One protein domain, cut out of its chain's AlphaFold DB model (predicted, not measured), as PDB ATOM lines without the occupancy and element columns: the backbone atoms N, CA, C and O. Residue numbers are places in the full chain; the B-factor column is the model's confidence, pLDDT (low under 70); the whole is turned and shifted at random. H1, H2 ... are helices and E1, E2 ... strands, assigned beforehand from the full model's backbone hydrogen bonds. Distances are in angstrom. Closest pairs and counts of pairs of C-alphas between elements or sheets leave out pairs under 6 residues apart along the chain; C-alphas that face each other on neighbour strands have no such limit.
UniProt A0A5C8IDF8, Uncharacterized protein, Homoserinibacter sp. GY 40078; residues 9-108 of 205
ATOM      1  N   ALA A   9     180.222 131.864 172.132       88.75
ATOM      2  CA  ALA A   9     180.364 133.041 171.288       88.75
ATOM      3  C   ALA A   9     181.823 133.223 170.834       88.75
ATOM      4  O   ALA A   9     182.710 133.531 171.629       88.75
ATOM      5  N   LYS A  10     182.064 133.135 169.522       89.31
ATOM      6  CA  LYS A  10     183.369 133.377 168.877       89.31
ATOM      7  C   LYS A  10     183.729 134.857 168.791       89.31
ATOM      8  O   LYS A  10     184.898 135.219 168.669       89.31
ATOM      9  N   ARG A  11     182.721 135.732 168.774       84.38
ATOM     10  CA  ARG A  11     182.889 137.189 168.698       84.38
ATOM     11  C   ARG A  11     181.679 137.915 169.268       84.38
ATOM     12  O   ARG A  11     180.567 137.400 169.262       84.38
ATOM     13  N   PHE A  12     181.899 139.164 169.663       80.25
ATOM     14  CA  PHE A  12     180.861 140.037 170.204       80.25
ATOM     15  C   PHE A  12     180.569 141.180 169.236       80.25
ATOM     16  O   PHE A  12     181.482 141.825 168.708       80.25
ATOM     17  N   ARG A  13     179.284 141.430 168.979       75.56
ATOM     18  CA  ARG A  13     178.820 142.432 168.018       75.56
ATOM     19  C   ARG A  13     177.875 143.433 168.681       75.56
ATOM     20  O   ARG A  13     176.666 143.377 168.493       75.56
ATOM     21  N   GLY A  14     178.429 144.414 169.384       65.75
ATOM     22  CA  GLY A  14     177.644 145.534 169.905       65.75
ATOM     23  C   GLY A  14     178.057 145.985 171.297       65.75
ATOM     24  O   GLY A  14     178.931 145.413 171.931       65.75
ATOM     25  N   TRP A  15     177.418 147.055 171.751       60.72
ATOM     26  CA  TRP A  15     177.399 147.489 173.144       60.72
ATOM     27  C   TRP A  15     175.973 147.987 173.435       60.72
ATOM     28  O   TRP A  15     175.426 148.720 172.594       60.72
ATOM     29  N   PRO A  16     175.334 147.573 174.548       58.12
ATOM     30  CA  PRO A  16     174.062 148.152 174.967       58.12
ATOM     31  C   PRO A  16     174.202 149.652 175.249       58.12
ATOM     32  O   PRO A  16     175.291 150.155 175.515       58.12
ATOM     33  N   TRP A  17     173.094 150.376 175.111       44.31
ATOM     34  CA  TRP A  17     173.001 151.823 175.297       44.31
ATOM     35  C   TRP A  17     172.585 152.205 176.721       44.31
ATOM     36  O   TRP A  17     171.607 151.634 177.206       44.31
ATOM     37  N   PRO A  18     173.165 153.276 177.324       47.25
ATOM     38  CA  PRO A  18     174.519 153.845 177.152       47.25
ATOM     39  C   PRO A  18     175.764 152.971 177.432       47.25
ATOM     40  O   PRO A  18     175.656 151.901 178.007       47.25
ATOM     41  N   GLU A  19     176.963 153.481 177.084       48.94
ATOM     42  CA  GLU A  19     178.274 152.971 177.572       48.94
ATOM     43  C   GLU A  19     178.325 152.905 179.112       48.94
ATOM     44  O   GLU A  19     178.932 152.002 179.679       48.94
ATOM     45  N   ASP A  20     177.592 153.818 179.761       48.44
ATOM     46  CA  ASP A  20     177.301 153.872 181.200       48.44
ATOM     47  C   ASP A  20     175.894 153.333 181.561       48.44
ATOM     48  O   ASP A  20     175.364 153.577 182.651       48.44
ATOM     49  N   SER A  21     175.238 152.598 180.654       49.69
ATOM     50  CA  SER A  21     173.995 151.896 180.982       49.69
ATOM     51  C   SER A  21     174.336 150.641 181.705       49.69
ATOM     52  O   SER A  21     174.734 149.625 181.141       49.69
ATOM     53  N   THR A  22     174.058 150.702 182.987       53.16
ATOM     54  CA  THR A  22     173.925 149.555 183.865       53.16
ATOM     55  C   THR A  22     172.677 148.727 183.504       53.16
ATOM     56  O   THR A  22     171.909 148.387 184.399       53.16
ATOM     57  N   GLY A  23     172.373 148.521 182.215       52.75
ATOM     58  CA  GLY A  23     171.150 147.873 181.734       52.75
ATOM     59  C   GLY A  23     169.850 148.583 182.133       52.75
ATOM     60  O   GLY A  23     168.795 147.942 182.149       52.75
ATOM     61  N   LYS A  24     169.926 149.871 182.501       57.09
ATOM     62  CA  LYS A  24     168.766 150.673 182.917       57.09
ATOM     63  C   LYS A  24     167.905 150.997 181.708       57.09
ATOM     64  O   LYS A  24     168.470 151.342 180.680       57.09
ATOM     65  N   ASP A  25     166.590 150.861 181.893       61.75
ATOM     66  CA  ASP A  25     165.482 151.146 180.966       61.75
ATOM     67  C   ASP A  25     165.811 151.040 179.460       61.75
ATOM     68  O   ASP A  25     166.503 151.907 178.924       61.75
ATOM     69  N   PRO A  26     165.272 150.045 178.722       69.31
ATOM     70  CA  PRO A  26     164.099 149.217 179.043       69.31
ATOM     71  C   PRO A  26     164.416 147.803 179.574       69.31
ATOM     72  O   PRO A  26     163.556 147.179 180.192       69.31
ATOM     73  N   LEU A  27     165.631 147.285 179.384       78.12
ATOM     74  CA  LEU A  27     165.920 145.849 179.503       78.12
ATOM     75  C   LEU A  27     165.700 145.256 180.908       78.12
ATOM     76  O   LEU A  27     164.901 144.334 181.076       78.12
ATOM     77  N   TYR A  28     166.373 145.804 181.922       78.25
ATOM     78  CA  TYR A  28     166.255 145.383 183.326       78.25
ATOM     79  C   TYR A  28     165.511 146.430 184.175       78.25
ATOM     80  O   TYR A  28     165.491 146.376 185.403       78.25
ATOM     81  N   GLY A  29     164.845 147.385 183.519       76.50
ATOM     82  CA  GLY A  29     164.179 148.556 184.101       76.50
ATOM     83  C   GLY A  29     165.041 149.392 185.059       76.50
ATOM     84  O   GLY A  29     166.267 149.383 184.962       76.50
ATOM     85  N   ALA A  30     164.400 150.095 185.998       76.62
ATOM     86  CA  ALA A  30     165.049 151.072 186.880       76.62
ATOM     87  C   ALA A  30     166.163 150.492 187.778       76.62
ATOM     88  O   ALA A  30     167.173 151.162 188.020       76.62
ATOM     89  N   ASP A  31     165.990 149.249 188.239       77.94
ATOM     90  CA  ASP A  31     166.952 148.549 189.102       77.94
ATOM     91  C   ASP A  31     168.247 148.216 188.353       77.94
ATOM     92  O   ASP A  31     169.339 148.289 188.919       77.94
ATOM     93  N   GLY A  32     168.129 147.909 187.055       80.62
ATOM     94  CA  GLY A  32     169.261 147.619 186.189       80.62
ATOM     95  C   GLY A  32     170.153 146.509 186.750       80.62
ATOM     96  O   GLY A  32     169.696 145.453 187.201       80.62
ATOM     97  N   TRP A  33     171.457 146.760 186.713       81.31
ATOM     98  CA  TRP A  33     172.480 145.901 187.294       81.31
ATOM     99  C   TRP A  33     173.087 146.522 188.537       81.31
ATOM    100  O   TRP A  33     173.196 147.746 188.668       81.31
ATOM    101  N   CYS A  34     173.581 145.662 189.424       84.75
ATOM    102  CA  CYS A  34     174.421 146.123 190.514       84.75
ATOM    103  C   CYS A  34     175.671 146.808 189.949       84.75
ATOM    104  O   CYS A  34     176.391 146.231 189.136       84.75
ATOM    105  N   ARG A  35     175.951 148.023 190.420       80.62
ATOM    106  CA  ARG A  35     177.100 148.831 189.983       80.62
ATOM    107  C   ARG A  35     178.455 148.268 190.397       80.62
ATOM    108  O   ARG A  35     179.460 148.682 189.851       80.62
ATOM    109  N   ASP A  36     178.493 147.328 191.329       83.69
ATOM    110  CA  ASP A  36     179.765 146.793 191.816       83.69
ATOM    111  C   ASP A  36     180.121 145.476 191.140       83.69
ATOM    112  O   ASP A  36     181.292 145.204 190.867       83.69
ATOM    113  N   CYS A  37     179.112 144.636 190.894       84.88
ATOM    114  CA  CYS A  37     179.317 143.321 190.303       84.88
ATOM    115  C   CYS A  37     178.817 143.174 188.864       84.88
ATOM    116  O   CYS A  37     179.235 142.249 188.179       84.88
ATOM    117  N   GLY A  38     177.923 144.032 188.380       82.12
ATOM    118  CA  GLY A  38     177.283 143.861 187.073       82.12
ATOM    119  C   GLY A  38     176.197 142.780 187.036       82.12
ATOM    120  O   GLY A  38     175.704 142.468 185.962       82.12
ATOM    121  N   THR A  39     175.793 142.206 188.177       86.38
ATOM    122  CA  THR A  39     174.700 141.222 188.213       86.38
ATOM    123  C   THR A  39     173.351 141.894 187.936       86.38
ATOM    124  O   THR A  39     173.015 142.859 188.641       86.38
ATOM    125  N   PRO A  40     172.533 141.361 187.009       83.69
ATOM    126  CA  PRO A  40     171.143 141.772 186.875       83.69
ATOM    127  C   PRO A  40     170.358 141.613 188.173       83.69
ATOM    128  O   PRO A  40     170.383 140.547 188.782       83.69
ATOM    129  N   GLN A  41     169.693 142.684 188.612       83.88
ATOM    130  CA  GLN A  41     168.919 142.682 189.863       83.88
ATOM    131  C   GLN A  41     167.513 142.104 189.682       83.88
ATOM    132  O   GLN A  41     166.866 141.719 190.650       83.88
ATOM    133  N   VAL A  42     167.051 142.036 188.435       83.25
ATOM    134  CA  VAL A  42     165.747 141.506 188.041       83.25
ATOM    135  C   VAL A  42     165.874 140.740 186.720       83.25
ATOM    136  O   VAL A  42     166.858 140.943 186.001       83.25
ATOM    137  N   PRO A  43     164.902 139.883 186.363       82.50
ATOM    138  CA  PRO A  43     164.820 139.293 185.028       82.50
ATOM    139  C   PRO A  43     164.673 140.339 183.913       82.50
ATOM    140  O   PRO A  43     164.244 141.473 184.147       82.50
ATOM    141  N   GLN A  44     164.982 139.937 182.679       81.62
ATOM    142  CA  GLN A  44     164.766 140.763 181.487       81.62
ATOM    143  C   GLN A  44     163.269 141.057 181.318       81.62
ATOM    144  O   GLN A  44     162.458 140.148 181.129       81.62
ATOM    145  N   ARG A  45     162.891 142.335 181.390       81.50
ATOM    146  CA  ARG A  45     161.486 142.779 181.370       81.50
ATOM    147  C   ARG A  45     161.134 143.702 180.210       81.50
ATOM    148  O   ARG A  45     159.951 143.835 179.906       81.50
ATOM    149  N   GLY A  46     162.121 144.291 179.543       82.00
ATOM    150  CA  GLY A  46     161.884 145.178 178.408       82.00
ATOM    151  C   GLY A  46     162.883 145.008 177.277       82.00
ATOM    152  O   GLY A  46     163.698 144.086 177.253       82.00
ATOM    153  N   ASP A  47     162.758 145.900 176.308       84.81
ATOM    154  CA  ASP A  47     163.509 145.886 175.061       84.81
ATOM    155  C   ASP A  47     164.992 146.202 175.276       84.81
ATOM    156  O   ASP A  47     165.384 146.927 176.193       84.81
ATOM    157  N   LEU A  48     165.832 145.653 174.406       84.00
ATOM    158  CA  LEU A  48     167.263 145.906 174.395       84.00
ATOM    159  C   LEU A  48     167.496 147.109 173.497       84.00
ATOM    160  O   LEU A  48     167.057 147.113 172.357       84.00
ATOM    161  N   VAL A  49     168.229 148.110 173.966       81.56
ATOM    162  CA  VAL A  49     168.575 149.281 173.154       81.56
ATOM    163  C   VAL A  49     170.078 149.263 172.891       81.56
ATOM    164  O   VAL A  49     170.863 149.200 173.836       81.56
ATOM    165  N   LEU A  50     170.499 149.296 171.622       78.38
ATOM    166  CA  LEU A  50     171.915 149.206 171.229       78.38
ATOM    167  C   LEU A  50     172.470 150.547 170.715       78.38
ATOM    168  O   LEU A  50     171.817 151.259 169.957       78.38
ATOM    169  N   GLN A  51     173.714 150.882 171.098       68.38
ATOM    170  CA  GLN A  51     174.416 152.119 170.683       68.38
ATOM    171  C   GLN A  51     174.982 152.106 169.275       68.38
ATOM    172  O   GLN A  51     175.153 153.169 168.672       68.38
ATOM    173  N   LYS A  52     175.371 150.927 168.796       63.34
ATOM    174  CA  LYS A  52     176.392 150.829 167.761       63.34
ATOM    175  C   LYS A  52     175.878 151.318 166.407       63.34
ATOM    176  O   LYS A  52     175.020 150.683 165.799       63.34
ATOM    177  N   SER A  53     176.471 152.400 165.901       57.66
ATOM    178  CA  SER A  53     176.359 152.769 164.491       57.66
ATOM    179  C   SER A  53     177.086 151.731 163.628       57.66
ATOM    180  O   SER A  53     178.140 151.209 163.996       57.66
ATOM    181  N   GLY A  54     176.495 151.381 162.485       65.56
ATOM    182  CA  GLY A  54     177.094 150.448 161.527       65.56
ATOM    183  C   GLY A  54     177.039 148.965 161.913       65.56
ATOM    184  O   GLY A  54     177.626 148.146 161.204       65.56
ATOM    185  N   LEU A  55     176.343 148.585 162.993       76.62
ATOM    186  CA  LEU A  55     175.947 147.185 163.166       76.62
ATOM    187  C   LEU A  55     174.927 146.831 162.076       76.62
ATOM    188  O   LEU A  55     173.992 147.590 161.846       76.62
ATOM    189  N   ARG A  56     175.090 145.674 161.436       82.75
ATOM    190  CA  ARG A  56     174.048 145.067 160.607       82.75
ATOM    191  C   ARG A  56     173.473 143.875 161.375       82.75
ATOM    192  O   ARG A  56     174.254 142.972 161.691       82.75
ATOM    193  N   PRO A  57     172.178 143.884 161.735       83.94
ATOM    194  CA  PRO A  57     171.528 142.760 162.391       83.94
ATOM    195  C   PRO A  57     171.335 141.642 161.363       83.94
ATOM    196  O   PRO A  57     170.305 141.540 160.705       83.94
ATOM    197  N   GLU A  58     172.372 140.832 161.184       89.94
ATOM    198  CA  GLU A  58     172.398 139.694 160.267       89.94
ATOM    199  C   GLU A  58     172.683 138.417 161.057       89.94
ATOM    200  O   GLU A  58     173.655 138.355 161.821       89.94
ATOM    201  N   GLY A  59     171.845 137.401 160.840       94.81
ATOM    202  CA  GLY A  59     171.921 136.133 161.554       94.81
ATOM    203  C   GLY A  59     171.568 136.286 163.035       94.81
ATOM    204  O   GLY A  59     170.725 137.098 163.412       94.81
ATOM    205  N   ALA A  60     172.238 135.505 163.871       94.62
ATOM    206  CA  ALA A  60     172.289 135.633 165.319       94.62
ATOM    207  C   ALA A  60     173.631 136.240 165.796       94.62
ATOM    208  O   ALA A  60     174.659 136.106 165.123       94.62
ATOM    209  N   TRP A  61     173.652 136.913 166.949       92.12
ATOM    210  CA  TRP A  61     174.872 137.456 167.562       92.12
ATOM    211  C   TRP A  61     174.703 137.736 169.059       92.12
ATOM    212  O   TRP A  61     173.607 138.022 169.533       92.12
ATOM    213  N   THR A  62     175.811 137.753 169.795       88.75
ATOM    214  CA  THR A  62     175.861 138.269 171.170       88.75
ATOM    215  C   THR A  62     176.315 139.730 171.128       88.75
ATOM    216  O   THR A  62     177.396 140.005 170.590       88.75
ATOM    217  N   PRO A  63     175.546 140.696 171.670       80.19
ATOM    218  CA  PRO A  63     175.970 142.091 171.710       80.19
ATOM    219  C   PRO A  63     177.297 142.233 172.452       80.19
ATOM    220  O   PRO A  63     178.261 142.755 171.903       80.19
ATOM    221  N   ASN A  64     177.363 141.704 173.671       75.12
ATOM    222  CA  ASN A  64     178.533 141.737 174.531       75.12
ATOM    223  C   ASN A  64     178.446 140.571 175.523       75.12
ATOM    224  O   ASN A  64     177.369 140.292 176.037       75.12
ATOM    225  N   TRP A  65     179.579 139.918 175.776       65.38
ATOM    226  CA  TRP A  65     179.705 138.752 176.656       65.38
ATOM    227  C   TRP A  65     179.204 138.968 178.085       65.38
ATOM    228  O   TRP A  65     178.893 138.005 178.767       65.38
ATOM    229  N   ARG A  66     179.144 140.218 178.552       65.25
ATOM    230  CA  ARG A  66     178.699 140.557 179.912       65.25
ATOM    231  C   ARG A  66     177.201 140.406 180.130       65.25
ATOM    232  O   ARG A  66     176.735 140.556 181.254       65.25
ATOM    233  N   PHE A  67     176.441 140.221 179.063       63.06
ATOM    234  CA  PHE A  67     174.994 140.188 179.120       63.06
ATOM    235  C   PHE A  67     174.606 138.846 178.556       63.06
ATOM    236  O   PHE A  67     174.873 138.618 177.380       63.06
ATOM    237  N   ASP A  68     174.024 137.990 179.395       76.56
ATOM    238  CA  ASP A  68     173.426 136.704 179.026       76.56
ATOM    239  C   ASP A  68     172.314 136.958 177.974       76.56
ATOM    240  O   ASP A  68     171.119 136.978 178.267       76.56
ATOM    241  N   LEU A  69     172.719 137.316 176.756       84.94
ATOM    242  CA  LEU A  69     171.923 137.922 175.700       84.94
ATOM    243  C   LEU A  69     172.392 137.370 174.366       84.94
ATOM    244  O   LEU A  69     173.535 137.558 173.946       84.94
ATOM    245  N   VAL A  70     171.443 136.803 173.643       92.12
ATOM    246  CA  VAL A  70     171.579 136.494 172.227       92.12
ATOM    247  C   VAL A  70     170.547 137.322 171.484       92.12
ATOM    248  O   VAL A  70     169.417 137.490 171.936       92.12
ATOM    249  N   CYS A  71     170.953 137.895 170.364       93.62
ATOM    250  CA  CYS A  71     170.096 138.637 169.458       93.62
ATOM    251  C   CYS A  71     170.020 137.924 168.114       93.62
ATOM    252  O   CYS A  71     170.947 137.215 167.727       93.62
ATOM    253  N   VAL A  72     168.923 138.141 167.403       96.06
ATOM    254  CA  VAL A  72     168.633 137.572 166.090       96.06
ATOM    255  C   VAL A  72     168.045 138.644 165.180       96.06
ATOM    256  O   VAL A  72     167.401 139.585 165.644       96.06
ATOM    257  N   SER A  73     168.276 138.535 163.875       96.12
ATOM    258  CA  SER A  73     167.626 139.394 162.885       96.12
ATOM    259  C   SER A  73     166.147 139.024 162.729       96.12
ATOM    260  O   SER A  73     165.747 137.920 163.100       96.12
ATOM    261  N   GLY A  74     165.339 139.910 162.137       96.56
ATOM    262  CA  GLY A  74     163.921 139.621 161.865       96.56
ATOM    263  C   GLY A  74     163.707 138.321 161.081       96.56
ATOM    264  O   GLY A  74     162.960 137.451 161.515       96.56
ATOM    265  N   ALA A  75     164.480 138.107 160.013       97.00
ATOM    266  CA  ALA A  75     164.410 136.878 159.216       97.00
ATOM    267  C   ALA A  75     164.780 135.600 160.000       97.00
ATOM    268  O   ALA A  75     164.307 134.513 159.674       97.00
ATOM    269  N   VAL A  76     165.643 135.698 161.018       97.94
ATOM    270  CA  VAL A  76     165.955 134.559 161.897       97.94
ATOM    271  C   VAL A  76     164.852 134.366 162.935       97.94
ATOM    272  O   VAL A  76     164.483 133.229 163.208       97.94
ATOM    273  N   ALA A  77     164.274 135.444 163.470       97.94
ATOM    274  CA  ALA A  77     163.127 135.357 164.373       97.94
ATOM    275  C   ALA A  77     161.934 134.640 163.711       97.94
ATOM    276  O   ALA A  77     161.318 133.777 164.334       97.94
ATOM    277  N   GLU A  78     161.663 134.913 162.432       97.75
ATOM    278  CA  GLU A  78     160.652 134.186 161.651       97.75
ATOM    279  C   GLU A  78     160.954 132.682 161.562       97.75
ATOM    280  O   GLU A  78     160.056 131.864 161.757       97.75
ATOM    281  N   GLN A  79     162.217 132.302 161.328       98.19
ATOM    282  CA  GLN A  79     162.629 130.891 161.298       98.19
ATOM    283  C   GLN A  79     162.453 130.211 162.656       98.19
ATOM    284  O   GLN A  79     162.008 129.066 162.711       98.19
ATOM    285  N   ILE A  80     162.756 130.915 163.751       98.12
ATOM    286  CA  ILE A  80     162.582 130.409 165.117       98.12
ATOM    287  C   ILE A  80     161.104 130.112 165.395       98.12
ATOM    288  O   ILE A  80     160.775 129.031 165.887       98.12
ATOM    289  N   VAL A  81     160.211 131.039 165.030       97.38
ATOM    290  CA  VAL A  81     158.757 130.859 165.175       97.38
ATOM    291  C   VAL A  81     158.255 129.722 164.288       97.38
ATOM    292  O   VAL A  81     157.508 128.867 164.760       97.38
ATOM    293  N   ALA A  82     158.683 129.672 163.024       97.44
ATOM    294  CA  ALA A  82     158.270 128.637 162.076       97.44
ATOM    295  C   ALA A  82     158.715 127.226 162.501       97.44
ATOM    296  O   ALA A  82     157.989 126.261 162.272       97.44
ATOM    297  N   ALA A  83     159.880 127.106 163.144       97.25
ATOM    298  CA  ALA A  83     160.388 125.852 163.694       97.25
ATOM    299  C   ALA A  83     159.713 125.442 165.020       97.25
ATOM    300  O   ALA A  83     159.910 124.320 165.484       97.25
ATOM    301  N   GLY A  84     158.903 126.318 165.625       97.06
ATOM    302  CA  GLY A  84     158.146 126.017 166.841       97.06
ATOM    303  C   GLY A  84     158.967 126.046 168.133       97.06
ATOM    304  O   GLY A  84     158.539 125.452 169.125       97.06
ATOM    305  N   PHE A  85     160.119 126.727 168.150       97.00
ATOM    306  CA  PHE A  85     160.910 126.888 169.373       97.00
ATOM    307  C   PHE A  85     160.183 127.785 170.387       97.00
ATOM    308  O   PHE A  85     159.692 128.871 170.072       97.00
ATOM    309  N   ARG A  86     160.143 127.341 171.643       94.06
ATOM    310  CA  ARG A  86     159.538 128.002 172.802       94.06
ATOM    311  C   ARG A  86     160.489 129.048 173.370       94.06
ATOM    312  O   ARG A  86     161.049 128.891 174.454       94.06
ATOM    313  N   VAL A  87     160.673 130.134 172.627       94.50
ATOM    314  CA  VAL A  87     161.550 131.238 173.026       94.50
ATOM    315  C   VAL A  87     160.773 132.540 173.006       94.50
ATOM    316  O   VAL A  87     160.161 132.909 172.005       94.50
ATOM    317  N   THR A  88     160.803 133.260 174.125       95.06
ATOM    318  CA  THR A  88     160.268 134.621 174.162       95.06
ATOM    319  C   THR A  88     161.269 135.558 173.502       95.06
ATOM    320  O   THR A  88     162.451 135.553 173.841       95.06
ATOM    321  N   MET A  89     160.791 136.384 172.576       95.56
ATOM    322  CA  MET A  89     161.601 137.377 171.881       95.56
ATOM    323  C   MET A  89     161.080 138.783 172.161       95.56
ATOM    324  O   MET A  89     159.874 138.995 172.292       95.56
ATOM    325  N   ARG A  90     161.990 139.752 172.258       92.94
ATOM    326  CA  ARG A  90     161.660 141.177 172.427       92.94
ATOM    327  C   ARG A  90     162.410 142.013 171.401       92.94
ATOM    328  O   ARG A  90     163.525 141.638 171.051       92.94
ATOM    329  N   PRO A  91     161.854 143.126 170.915       91.62
ATOM    330  CA  PRO A  91     162.527 143.936 169.913       91.62
ATOM    331  C   PRO A  91     163.836 144.544 170.440       91.62
ATOM    332  O   PRO A  91     164.027 144.769 171.641       91.62
ATOM    333  N   VAL A  92     164.745 144.806 169.501       87.81
ATOM    334  CA  VAL A  92     165.967 145.580 169.722       87.81
ATOM    335  C   VAL A  92     165.767 146.990 169.170       87.81
ATOM    336  O   VAL A  92     165.505 147.182 167.984       87.81
ATOM    337  N   GLY A  93     165.896 147.989 170.039       84.88
ATOM    338  CA  GLY A  93     165.780 149.404 169.719       84.88
ATOM    339  C   GLY A  93     167.094 150.034 169.252       84.88
ATOM    340  O   GLY A  93     168.177 149.738 169.766       84.88
ATOM    341  N   TRP A  94     166.973 150.982 168.320       82.06
ATOM    342  CA  TRP A  94     168.087 151.728 167.729       82.06
ATOM    343  C   TRP A  94     167.851 153.239 167.874       82.06
ATOM    344  O   TRP A  94     167.198 153.848 167.029       82.06
ATOM    345  N   PRO A  95     168.359 153.885 168.933       75.44
ATOM    346  CA  PRO A  95     167.966 155.252 169.265       75.44
ATOM    347  C   PRO A  95     168.603 156.301 168.341       75.44
ATOM    348  O   PRO A  95     168.055 157.387 168.191       75.44
ATOM    349  N   ARG A  96     169.754 156.004 167.718       71.94
ATOM    350  CA  ARG A  96     170.427 156.921 166.775       71.94
ATOM    351  C   ARG A  96     170.052 156.655 165.321       71.94
ATOM    352  O   ARG A  96     169.710 157.582 164.600       71.94
ATOM    353  N   GLN A  97     170.178 155.407 164.879       73.25
ATOM    354  CA  GLN A  97     169.979 155.030 163.484       73.25
ATOM    355  C   GLN A  97     169.390 153.620 163.422       73.25
ATOM    356  O   GLN A  97     170.062 152.696 163.886       73.25
ATOM    357  N   PRO A  98     168.188 153.432 162.845       76.25
ATOM    358  CA  PRO A  98     167.633 152.107 162.601       76.25
ATOM    359  C   PRO A  98     168.631 151.238 161.834       76.25
ATOM    360  O   PRO A  98     169.047 151.593 160.731       76.25
ATOM    361  N   ALA A  99     169.031 150.116 162.430       81.44
ATOM    362  CA  ALA A  99     169.953 149.170 161.802       81.44
ATOM    363  C   ALA A  99     169.224 148.049 161.044       81.44
ATOM    364  O   ALA A  99     169.831 147.353 160.235       81.44
ATOM    365  N   GLY A 100     167.927 147.886 161.303       86.62
ATOM    366  CA  GLY A 100     167.088 146.818 160.774       86.62
ATOM    367  C   GLY A 100     166.246 146.184 161.876       86.62
ATOM    368  O   GLY A 100     166.383 146.519 163.055       86.62
ATOM    369  N   GLU A 101     165.365 145.274 161.483       92.62
ATOM    370  CA  GLU A 101     164.561 144.505 162.424       92.62
ATOM    371  C   GLU A 101     165.423 143.462 163.143       92.62
ATOM    372  O   GLU A 101     166.177 142.706 162.520       92.62
ATOM    373  N   ALA A 102     165.328 143.448 164.468       92.94
ATOM    374  CA  ALA A 102     166.112 142.584 165.330       92.94
ATOM    375  C   ALA A 102     165.380 142.328 166.642       92.94
ATOM    376  O   ALA A 102     164.651 143.190 167.141       92.94
ATOM    377  N   PHE A 103     165.648 141.166 167.220       94.25
ATOM    378  CA  PHE A 103     165.050 140.712 168.462       94.25
ATOM    379  C   PHE A 103     166.122 140.167 169.400       94.25
ATOM    380  O   PHE A 103     167.060 139.509 168.961       94.25
ATOM    381  N   GLN A 104     165.993 140.433 170.693       92.69
ATOM    382  CA  GLN A 104     166.716 139.711 171.734       92.69
ATOM    383  C   GLN A 104     165.923 138.463 172.125       92.69
ATOM    384  O   GLN A 104     164.690 138.496 172.179       92.69
ATOM    385  N   LEU A 105     166.635 137.390 172.441       94.38
ATOM    386  CA  LEU A 105     166.068 136.228 173.106       94.38
ATOM    387  C   LEU A 105     165.982 136.523 174.605       94.38
ATOM    388  O   LEU A 105     166.971 136.933 175.211       94.38
ATOM    389  N   VAL A 106     164.816 136.289 175.201       92.38
ATOM    390  CA  VAL A 106     164.652 136.305 176.655       92.38
ATOM    391  C   VAL A 106     165.036 134.930 177.179       92.38
ATOM    392  O   VAL A 106     164.343 133.949 176.912       92.38
ATOM    393  N   ILE A 107     166.142 134.871 177.916       92.94
ATOM    394  CA  ILE A 107     166.699 133.628 178.453       92.94
ATOM    395  C   ILE A 107     166.240 133.472 179.912       92.94
ATOM    396  O   ILE A 107     166.685 134.242 180.770       92.94
ATOM    397  N   PRO A 108     165.324 132.534 180.219       93.12
ATOM    398  CA  PRO A 108     164.854 132.321 181.581       93.12
ATOM    399  C   PRO A 108     165.919 131.623 182.434       93.12
ATOM    400  O   PRO A 108     166.658 130.774 181.943       93.12
TER     401      PRO A 108
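This is residues 9 to 108 of the 205 residues of an uncharacterized protein of Homoserinibacter sp. GY 40078 (UniProt A0A5C8IDF8). With little regular structure, a long unnamed stretch, residues 9 to 70, leads into a small three-stranded sheet with H1 over one face; short pairings tie the stretch to both sheet edges. The 100 printed residues hold E1, H1, E2, E3 in chain order, 23 residues of mixed class. The sheet, E1 - E3 - E2, is antiparallel; the whole is compact, radius of gyration of the C-alphas 13.0 A, spanning 40 by 30 by 25 A.

Residues 48 to 49 pair parallel with 92 to 93 of E2, residues 88 to 93; residues 60 to 61 pair antiparallel with E1, residues 71 to 73. E1 neighbours E3, residues 102 to 106, with N 72 and O 103 at 2.8 A. H1, residues 74 to 82, is on the sheet at a height of 9.2 A, along E3 at 6 degrees on the local plane; its closest C-alphas to E3 are Gly 74 and Ala 102, 5.1 A. Every O i to N i+4 pair of H1 is within hydrogen-bond range. E2 and E3 form a hairpin, with N 104 and O 90 at 2.8 A.

E1 spans 7.1 A from C-alpha 71 at (170.096, 138.637, 169.458), H1 12.4 A, E2 16.4 A, and E3 13.0 A to C-alpha 106 at (164.652, 136.305, 176.655).

The farthest C-alphas, Asp 36 and Ala 82, are 40.9 A apart. The printed part has no cut. Model pLDDT is under 70 at residues 14 to 26, 51 to 54 and 65 to 67.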